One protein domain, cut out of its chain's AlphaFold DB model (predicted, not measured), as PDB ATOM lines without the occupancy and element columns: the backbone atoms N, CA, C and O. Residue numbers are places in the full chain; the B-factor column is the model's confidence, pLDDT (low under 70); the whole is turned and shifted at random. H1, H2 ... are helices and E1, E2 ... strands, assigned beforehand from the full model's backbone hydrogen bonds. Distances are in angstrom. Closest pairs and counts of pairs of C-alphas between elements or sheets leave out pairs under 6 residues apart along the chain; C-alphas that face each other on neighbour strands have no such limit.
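Overview. This is residues 2 to 60 of the 545 residues of an uncharacterized protein of Planctomycetaceae bacterium (UniProt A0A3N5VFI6). The domain is a thin three-stranded sheet folded into a wide V: one long strand, E2, bends in its course, E1 runs beside its first part to make one arm, and E3 runs beside its later part to make the other. A short helix, H1, covers one face of the arm of E2 and E3, over E3, while the hairpin of E1 and E2 reaches away from it. The 59 printed residues hold one named helix and then three named strands, in the order H1 E1 E2 E3; the sheet runs E1 E2 E3, all antiparallel, and the class is mostly strand. The whole is only just extended, close to loose, with a radius of gyration of the C-alphas of 15.6 A, and its elongated outline spans 44 by 28 by 16 A.

Along the chain. The longest strand is E2, residues 30 to 48, 37.5 A from first to last C-alpha; it begins at C-alpha 30 at (19.084, -44.283, -2.090). E1 is residues 14 to 22, 25.6 A long. E3 is residues 51 to 59, 26.3 A long, and ends at C-alpha 59 at (16.061, -17.572, -1.324). H1 is residues 2 to 9, 10.0 A long, and begins at C-alpha 2 at (15.713, -21.963, -22.030).

Arrangement. The sheet is a meander, each strand the antiparallel neighbour of the one before, and it is twisted. E2 is its inner strand; E1 and E3 are its edge strands. E2 bends by 90 degrees at residue 41, and its pairing is staggered: residues 30 to 39 pair with E1, residues 39 to 48 with E3. E1 and E2 form a hairpin, their directions at 132 degrees, with N 17 and O 36 at 2.9 A and N 33 and O 19 at 2.8 A, within hydrogen-bond range. E2 and E3 form a hairpin at 126 degrees, with N 44 and O 55 at 2.9 A and N 53 and O 46 at 2.8 A, within hydrogen-bond range. The closest C-alphas of E1 and E3 are those of Val 15 and Ala 58, 7.5 A apart. H1 is on the sheet at a height over the sheet of 8.8 A. It lies over E3 and runs along the strands, at 15 degrees to E3 on the local plane. The closest C-alphas of H1 and E3 are those of Ser 2 and Val 54, 7.6 A apart; those of H1 and E2 are Leu 9 and Ile 40, 7.3 A apart. In H1 every O i to N i+4 pair is within hydrogen-bond range.

Size, cuts and confidence. The two C-alphas farthest apart are those of Leu 26 and Pro 49, 44.7 A. The printed part has no cut. The links H1 to E1 and E2 to E3 are tight, and E1 to E2 is short. The mean pLDDT of the printed part is 89.2; residues 2 to 3 and residue 27 are under 70.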
ATOM      1  N   SER A   2      16.057 -22.980 -23.042       60.72
ATOM      2  CA  SER A   2      15.713 -21.963 -22.030       60.72
ATOM      3  C   SER A   2      14.207 -21.738 -21.859       60.72
ATOM      4  O   SER A   2      13.745 -21.741 -20.723       60.72
ATOM      5  N   GLU A   3      13.422 -21.739 -22.945       69.19
ATOM      6  CA  GLU A   3      11.947 -21.684 -22.858       69.19
ATOM      7  C   GLU A   3      11.334 -22.841 -22.035       69.19
ATOM      8  O   GLU A   3      10.344 -22.653 -21.329       69.19
ATOM      9  N   GLU A   4      11.924 -24.042 -22.073       77.75
ATOM     10  CA  GLU A   4      11.452 -25.188 -21.280       77.75
ATOM     11  C   GLU A   4      11.869 -25.066 -19.806       77.75
ATOM     12  O   GLU A   4      11.096 -25.411 -18.909       77.75
ATOM     13  N   ILE A   5      13.069 -24.539 -19.541       75.94
ATOM     14  CA  ILE A   5      13.575 -24.306 -18.182       75.94
ATOM     15  C   ILE A   5      12.724 -23.245 -17.479       75.94
ATOM     16  O   ILE A   5      12.292 -23.476 -16.352       75.94
ATOM     17  N   GLU A   6      12.406 -22.132 -18.143       74.69
ATOM     18  CA  GLU A   6      11.547 -21.077 -17.589       74.69
ATOM     19  C   GLU A   6      10.125 -21.580 -17.293       74.69
ATOM     20  O   GLU A   6       9.545 -21.240 -16.256       74.69
ATOM     21  N   GLY A   7       9.586 -22.468 -18.137       80.00
ATOM     22  CA  GLY A   7       8.288 -23.110 -17.904       80.00
ATOM     23  C   GLY A   7       8.236 -23.947 -16.618       80.00
ATOM     24  O   GLY A   7       7.191 -24.019 -15.960       80.00
ATOM     25  N   HIS A   8       9.362 -24.547 -16.221       85.06
ATOM     26  CA  HIS A   8       9.471 -25.370 -15.015       85.06
ATOM     27  C   HIS A   8       9.986 -24.608 -13.782       85.06
ATOM     28  O   HIS A   8       9.606 -24.953 -12.660       85.06
ATOM     29  N   LEU A   9      10.805 -23.572 -13.977       88.06
ATOM     30  CA  LEU A   9      11.560 -22.870 -12.934       88.06
ATOM     31  C   LEU A   9      11.203 -21.381 -12.818       88.06
ATOM     32  O   LEU A   9      12.044 -20.585 -12.430       88.06
ATOM     33  N   GLY A  10       9.963 -20.998 -13.126       89.69
ATOM     34  CA  GLY A  10       9.516 -19.606 -13.004       89.69
ATOM     35  C   GLY A  10       9.683 -18.997 -11.598       89.69
ATOM     36  O   GLY A  10       9.697 -19.705 -10.589       89.69
ATOM     37  N   MET A  11       9.749 -17.664 -11.524       92.81
ATOM     38  CA  MET A  11       9.820 -16.921 -10.256       92.81
ATOM     39  C   MET A  11       8.689 -17.322  -9.288       92.81
ATOM     40  O   MET A  11       7.554 -17.588  -9.691       92.81
ATOM     41  N   GLY A  12       9.007 -17.401  -7.995       90.94
ATOM     42  CA  GLY A  12       8.114 -17.864  -6.931       90.94
ATOM     43  C   GLY A  12       7.915 -19.384  -6.885       90.94
ATOM     44  O   GLY A  12       7.281 -19.896  -5.954       90.94
ATOM     45  N   ARG A  13       8.451 -20.147  -7.852       93.69
ATOM     46  CA  ARG A  13       8.433 -21.612  -7.782       93.69
ATOM     47  C   ARG A  13       9.337 -22.091  -6.665       93.69
ATOM     48  O   ARG A  13      10.432 -21.586  -6.443       93.69
ATOM     49  N   HIS A  14       8.855 -23.116  -5.983       93.38
ATOM     50  CA  HIS A  14       9.593 -23.777  -4.931       93.38
ATOM     51  C   HIS A  14      10.732 -24.620  -5.513       93.38
ATOM     52  O   HIS A  14      10.503 -25.421  -6.421       93.38
ATOM     53  N   VAL A  15      11.917 -24.524  -4.917       95.06
ATOM     54  CA  VAL A  15      13.100 -25.311  -5.276       95.06
ATOM     55  C   VAL A  15      13.707 -25.957  -4.032       95.06
ATOM     56  O   VAL A  15      13.711 -25.369  -2.954       95.06
ATOM     57  N   SER A  16      14.197 -27.185  -4.200       94.56
ATOM     58  CA  SER A  16      14.822 -27.997  -3.153       94.56
ATOM     59  C   SER A  16      16.173 -28.481  -3.666       94.56
ATOM     60  O   SER A  16      16.240 -29.049  -4.758       94.56
ATOM     61  N   LEU A  17      17.241 -28.271  -2.897       93.31
ATOM     62  CA  LEU A  17      18.547 -28.868  -3.174       93.31
ATOM     63  C   LEU A  17      18.709 -30.086  -2.274       93.31
ATOM     64  O   LEU A  17      18.630 -29.971  -1.050       93.31
ATOM     65  N   ARG A  18      18.934 -31.252  -2.880       93.38
ATOM     66  CA  ARG A  18      19.031 -32.537  -2.180       93.38
ATOM     67  C   ARG A  18      20.354 -33.216  -2.484       93.38
ATOM     68  O   ARG A  18      20.776 -33.262  -3.638       93.38
ATOM     69  N   GLN A  19      20.985 -33.770  -1.458       90.06
ATOM     70  CA  GLN A  19      22.105 -34.684  -1.612       90.06
ATOM     71  C   GLN A  19      21.595 -36.114  -1.528       90.06
ATOM     72  O   GLN A  19      21.021 -36.514  -0.521       90.06
ATOM     73  N   LEU A  20      21.848 -36.887  -2.577       90.88
ATOM     74  CA  LEU A  20      21.548 -38.311  -2.601       90.88
ATOM     75  C   LEU A  20      22.727 -39.087  -2.012       90.88
ATOM     76  O   LEU A  20      23.881 -38.828  -2.367       90.88
ATOM     77  N   PHE A  21      22.447 -40.039  -1.127       87.00
ATOM     78  CA  PHE A  21      23.463 -40.905  -0.536       87.00
ATOM     79  C   PHE A  21      22.954 -42.342  -0.387       87.00
ATOM     80  O   PHE A  21      21.755 -42.613  -0.398       87.00
ATOM     81  N   ASN A  22      23.887 -43.285  -0.259       87.31
ATOM     82  CA  ASN A  22      23.548 -44.682   0.004       87.31
ATOM     83  C   ASN A  22      23.295 -44.849   1.505       87.31
ATOM     84  O   ASN A  22      24.237 -44.755   2.293       87.31
ATOM     85  N   ALA A  23      22.048 -45.109   1.899       84.06
ATOM     86  CA  ALA A  23      21.679 -45.244   3.311       84.06
ATOM     87  C   ALA A  23      22.273 -46.490   3.983       84.06
ATOM     88  O   ALA A  23      22.469 -46.507   5.197       84.06
ATOM     89  N   ALA A  24      22.585 -47.530   3.205       84.31
ATOM     90  CA  ALA A  24      23.203 -48.749   3.706       84.31
ATOM     91  C   ALA A  24      24.385 -49.173   2.815       84.31
ATOM     92  O   ALA A  24      24.252 -49.206   1.587       84.31
ATOM     93  N   PRO A  25      25.539 -49.550   3.402       76.50
ATOM     94  CA  PRO A  25      26.622 -50.168   2.649       76.50
ATOM     95  C   PRO A  25      26.101 -51.415   1.918       76.50
ATOM     96  O   PRO A  25      25.441 -52.251   2.531       76.50
ATOM     97  N   LEU A  26      26.418 -51.554   0.625       75.06
ATOM     98  CA  LEU A  26      26.070 -52.698  -0.242       75.06
ATOM     99  C   LEU A  26      24.597 -52.820  -0.684       75.06
ATOM    100  O   LEU A  26      24.297 -53.718  -1.468       75.06
ATOM    101  N   GLN A  27      23.692 -51.933  -0.259       62.69
ATOM    102  CA  GLN A  27      22.318 -51.888  -0.777       62.69
ATOM    103  C   GLN A  27      22.114 -50.642  -1.648       62.69
ATOM    104  O   GLN A  27      22.523 -49.546  -1.282       62.69
ATOM    105  N   THR A  28      21.431 -50.789  -2.785       75.62
ATOM    106  CA  THR A  28      20.977 -49.697  -3.671       75.62
ATOM    107  C   THR A  28      19.782 -48.923  -3.090       75.62
ATOM    108  O   THR A  28      18.911 -48.459  -3.823       75.62
ATOM    109  N   VAL A  29      19.705 -48.791  -1.763       82.31
ATOM    110  CA  VAL A  29      18.706 -47.936  -1.115       82.31
ATOM    111  C   VAL A  29      19.273 -46.521  -1.100       82.31
ATOM    112  O   VAL A  29      20.147 -46.195  -0.291       82.31
ATOM    113  N   MET A  30      18.808 -45.713  -2.052       85.62
ATOM    114  CA  MET A  30      19.084 -44.283  -2.090       85.62
ATOM    115  C   MET A  30      18.199 -43.583  -1.069       85.62
ATOM    116  O   MET A  30      16.984 -43.778  -1.064       85.62
ATOM    117  N   ASP A  31      18.823 -42.770  -0.233       88.62
ATOM    118  CA  ASP A  31      18.154 -41.837   0.663       88.62
ATOM    119  C   ASP A  31      18.632 -40.422   0.327       88.62
ATOM    120  O   ASP A  31      19.608 -40.237  -0.419       88.62
ATOM    121  N   ASP A  32      17.916 -39.418   0.814       91.62
ATOM    122  CA  ASP A  32      18.169 -38.033   0.461       91.62
ATOM    123  C   ASP A  32      18.215 -37.099   1.668       91.62
ATOM    124  O   ASP A  32      17.420 -37.163   2.602       91.62
ATOM    125  N   LEU A  33      19.190 -36.194   1.637       90.81
ATOM    126  CA  LEU A  33      19.351 -35.131   2.614       90.81
ATOM    127  C   LEU A  33      19.008 -33.804   1.949       90.81
ATOM    128  O   LEU A  33      19.682 -33.369   1.014       90.81
ATOM    129  N   VAL A  34      17.973 -33.140   2.450       94.31
ATOM    130  CA  VAL A  34      17.588 -31.809   1.980       94.31
ATOM    131  C   VAL A  34      18.577 -30.779   2.527       94.31
ATOM    132  O   VAL A  34      18.667 -30.581   3.736       94.31
ATOM    133  N   LEU A  35      19.320 -30.130   1.633       92.75
ATOM    134  CA  LEU A  35      20.331 -29.121   1.962       92.75
ATOM    135  C   LEU A  35      19.775 -27.700   1.906       92.75
ATOM    136  O   LEU A  35      20.208 -26.837   2.664       92.75
ATOM    137  N   PHE A  36      18.809 -27.459   1.022       95.19
ATOM    138  CA  PHE A  36      18.161 -26.163   0.862       95.19
ATOM    139  C   PHE A  36      16.702 -26.352   0.462       95.19
ATOM    140  O   PHE A  36      16.378 -27.245  -0.319       95.19
ATOM    141  N   GLU A  37      15.846 -25.481   0.981       96.38
ATOM    142  CA  GLU A  37      14.457 -25.322   0.560       96.38
ATOM    143  C   GLU A  37      14.191 -23.829   0.397       96.38
ATOM    144  O   GLU A  37      14.575 -23.033   1.258       96.38
ATOM    145  N   GLY A  38      13.541 -23.438  -0.692       96.00
ATOM    146  CA  GLY A  38      13.324 -22.029  -0.979       96.00
ATOM    147  C   GLY A  38      12.440 -21.774  -2.186       96.00
ATOM    148  O   GLY A  38      11.768 -22.673  -2.697       96.00
ATOM    149  N   GLN A  39      12.433 -20.524  -2.632       95.62
ATOM    150  CA  GLN A  39      11.728 -20.075  -3.825       95.62
ATOM    151  C   GLN A  39      12.690 -19.361  -4.764       95.62
ATOM    152  O   GLN A  39      13.592 -18.657  -4.317       95.62
ATOM    153  N   ILE A  40      12.483 -19.555  -6.063       95.88
ATOM    154  CA  ILE A  40      13.233 -18.859  -7.107       95.88
ATOM    155  C   ILE A  40      12.832 -17.385  -7.070       95.88
ATOM    156  O   ILE A  40      11.663 -17.054  -7.258       95.88
ATOM    157  N   GLU A  41      13.795 -16.514  -6.801       95.38
ATOM    158  CA  GLU A  41      13.609 -15.068  -6.722       95.38
ATOM    159  C   GLU A  41      13.909 -14.415  -8.069       95.38
ATOM    160  O   GLU A  41      13.120 -13.598  -8.531       95.38
ATOM    161  N   SER A  42      14.998 -14.814  -8.729       95.06
ATOM    162  CA  SER A  42      15.372 -14.300 -10.045       95.06
ATOM    163  C   SER A  42      15.930 -15.393 -10.953       95.06
ATOM    164  O   SER A  42      16.434 -16.429 -10.505       95.06
ATOM    165  N   ILE A  43      15.797 -15.144 -12.253       94.62
ATOM    166  CA  ILE A  43      16.335 -15.962 -13.336       94.62
ATOM    167  C   ILE A  43      17.052 -14.996 -14.269       94.62
ATOM    168  O   ILE A  43      16.430 -14.067 -14.784       94.62
ATOM    169  N   GLU A  44      18.344 -15.203 -14.470       95.06
ATOM    170  CA  GLU A  44      19.155 -14.399 -15.376       95.06
ATOM    171  C   GLU A  44      19.680 -15.284 -16.502       95.06
ATOM    172  O   GLU A  44      20.339 -16.295 -16.265       95.06
ATOM    173  N   THR A  45      19.389 -14.904 -17.744       93.06
ATOM    174  CA  THR A  45      19.847 -15.625 -18.935       93.06
ATOM    175  C   THR A  45      20.845 -14.755 -19.683       93.06
ATOM    176  O   THR A  45      20.515 -13.657 -20.134       93.06
ATOM    177  N   ALA A  46      22.070 -15.250 -19.843       94.88
ATOM    178  CA  ALA A  46      23.116 -14.600 -20.618       94.88
ATOM    179  C   ALA A  46      23.530 -15.490 -21.795       94.88
ATOM    180  O   ALA A  46      23.770 -16.684 -21.634       94.88
ATOM    181  N   ILE A  47      23.626 -14.910 -22.994       96.00
ATOM    182  CA  ILE A  47      24.101 -15.608 -24.195       96.00
ATOM    183  C   ILE A  47      25.503 -15.094 -24.512       96.00
ATOM    184  O   ILE A  47      25.683 -13.929 -24.867       96.00
ATOM    185  N   GLY A  48      26.494 -15.968 -24.369       94.62
ATOM    186  CA  GLY A  48      27.898 -15.674 -24.622       94.62
ATOM    187  C   GLY A  48      28.503 -16.540 -25.733       94.62
ATOM    188  O   GLY A  48      27.843 -17.426 -26.279       94.62
ATOM    189  N   PRO A  49      29.789 -16.322 -26.064       94.94
ATOM    190  CA  PRO A  49      30.512 -17.147 -27.035       94.94
ATOM    191  C   PRO A  49      30.656 -18.615 -26.596       94.94
ATOM    192  O   PRO A  49      30.851 -19.482 -27.444       94.94
ATOM    193  N   GLU A  50      30.540 -18.901 -25.295       94.19
ATOM    194  CA  GLU A  50      30.557 -20.262 -24.733       94.19
ATOM    195  C   GLU A  50      29.167 -20.928 -24.704       94.19
ATOM    196  O   GLU A  50      29.042 -22.079 -24.289       94.19
ATOM    197  N   GLY A  51      28.129 -20.230 -25.178       94.44
ATOM    198  CA  GLY A  51      26.745 -20.698 -25.193       94.44
ATOM    199  C   GLY A  51      25.818 -19.873 -24.301       94.44
ATOM    200  O   GLY A  51      26.153 -18.780 -23.846       94.44
ATOM    201  N   GLU A  52      24.616 -20.400 -24.095       93.69
ATOM    202  CA  GLU A  52      23.601 -19.826 -23.211       93.69
ATOM    203  C   GLU A  52      23.832 -20.309 -21.772       93.69
ATOM    204  O   GLU A  52      23.906 -21.512 -21.515       93.69
ATOM    205  N   THR A  53      23.944 -19.372 -20.833       92.81
ATOM    206  CA  THR A  53      24.037 -19.626 -19.393       92.81
ATOM    207  C   THR A  53      22.791 -19.089 -18.705       92.81
ATOM    208  O   THR A  53      22.460 -17.917 -18.874       92.81
ATOM    209  N   VAL A  54      22.130 -19.936 -17.916       91.31
ATOM    210  CA  VAL A  54      20.983 -19.559 -17.081       91.31
ATOM    211  C   VAL A  54      21.407 -19.638 -15.619       91.31
ATOM    212  O   VAL A  54      21.809 -20.705 -15.146       91.31
ATOM    213  N   GLU A  55      21.326 -18.519 -14.911       93.62
ATOM    214  CA  GLU A  55      21.571 -18.404 -13.477       93.62
ATOM    215  C   GLU A  55      20.239 -18.283 -12.735       93.62
ATOM    216  O   GLU A  55      19.366 -17.498 -13.095       93.62
ATOM    217  N   LEU A  56      20.075 -19.103 -11.697       94.44
ATOM    218  CA  LEU A  56      18.881 -19.137 -10.863       94.44
ATOM    219  C   LEU A  56      19.273 -18.711  -9.457       94.44
ATOM    220  O   LEU A  56      20.048 -19.408  -8.798       94.44
ATOM    221  N   THR A  57      18.691 -17.618  -8.980       96.25
ATOM    222  CA  THR A  57      18.842 -17.205  -7.585       96.25
ATOM    223  C   THR A  57      17.592 -17.601  -6.827       96.25
ATOM    224  O   THR A  57      16.475 -17.236  -7.193       96.25
ATOM    225  N   ALA A  58      17.778 -18.376  -5.764       96.56
ATOM    226  CA  ALA A  58      16.705 -18.795  -4.883       96.56
ATOM    227  C   ALA A  58      17.016 -18.382  -3.450       96.56
ATOM    228  O   ALA A  58      18.152 -18.500  -2.987       96.56
ATOM    229  N   ARG A  59      15.983 -17.943  -2.736       97.38
ATOM    230  CA  ARG A  59      16.061 -17.572  -1.324       97.38
ATOM    231  C   ARG A  59      15.213 -18.510  -0.492       97.38
ATOM    232  O   ARG A  59      14.251 -19.106  -0.974       97.38
ATOM    233  N   ASP A  60      15.618 -18.681   0.757       96.75
ATOM    234  CA  ASP A  60      14.856 -19.456   1.725       96.75
ATOM    235  C   ASP A  60      13.552 -18.723   2.108       96.75
ATOM    236  O   ASP A  60      13.104 -17.782   1.446       96.75
TER     237      ASP A  60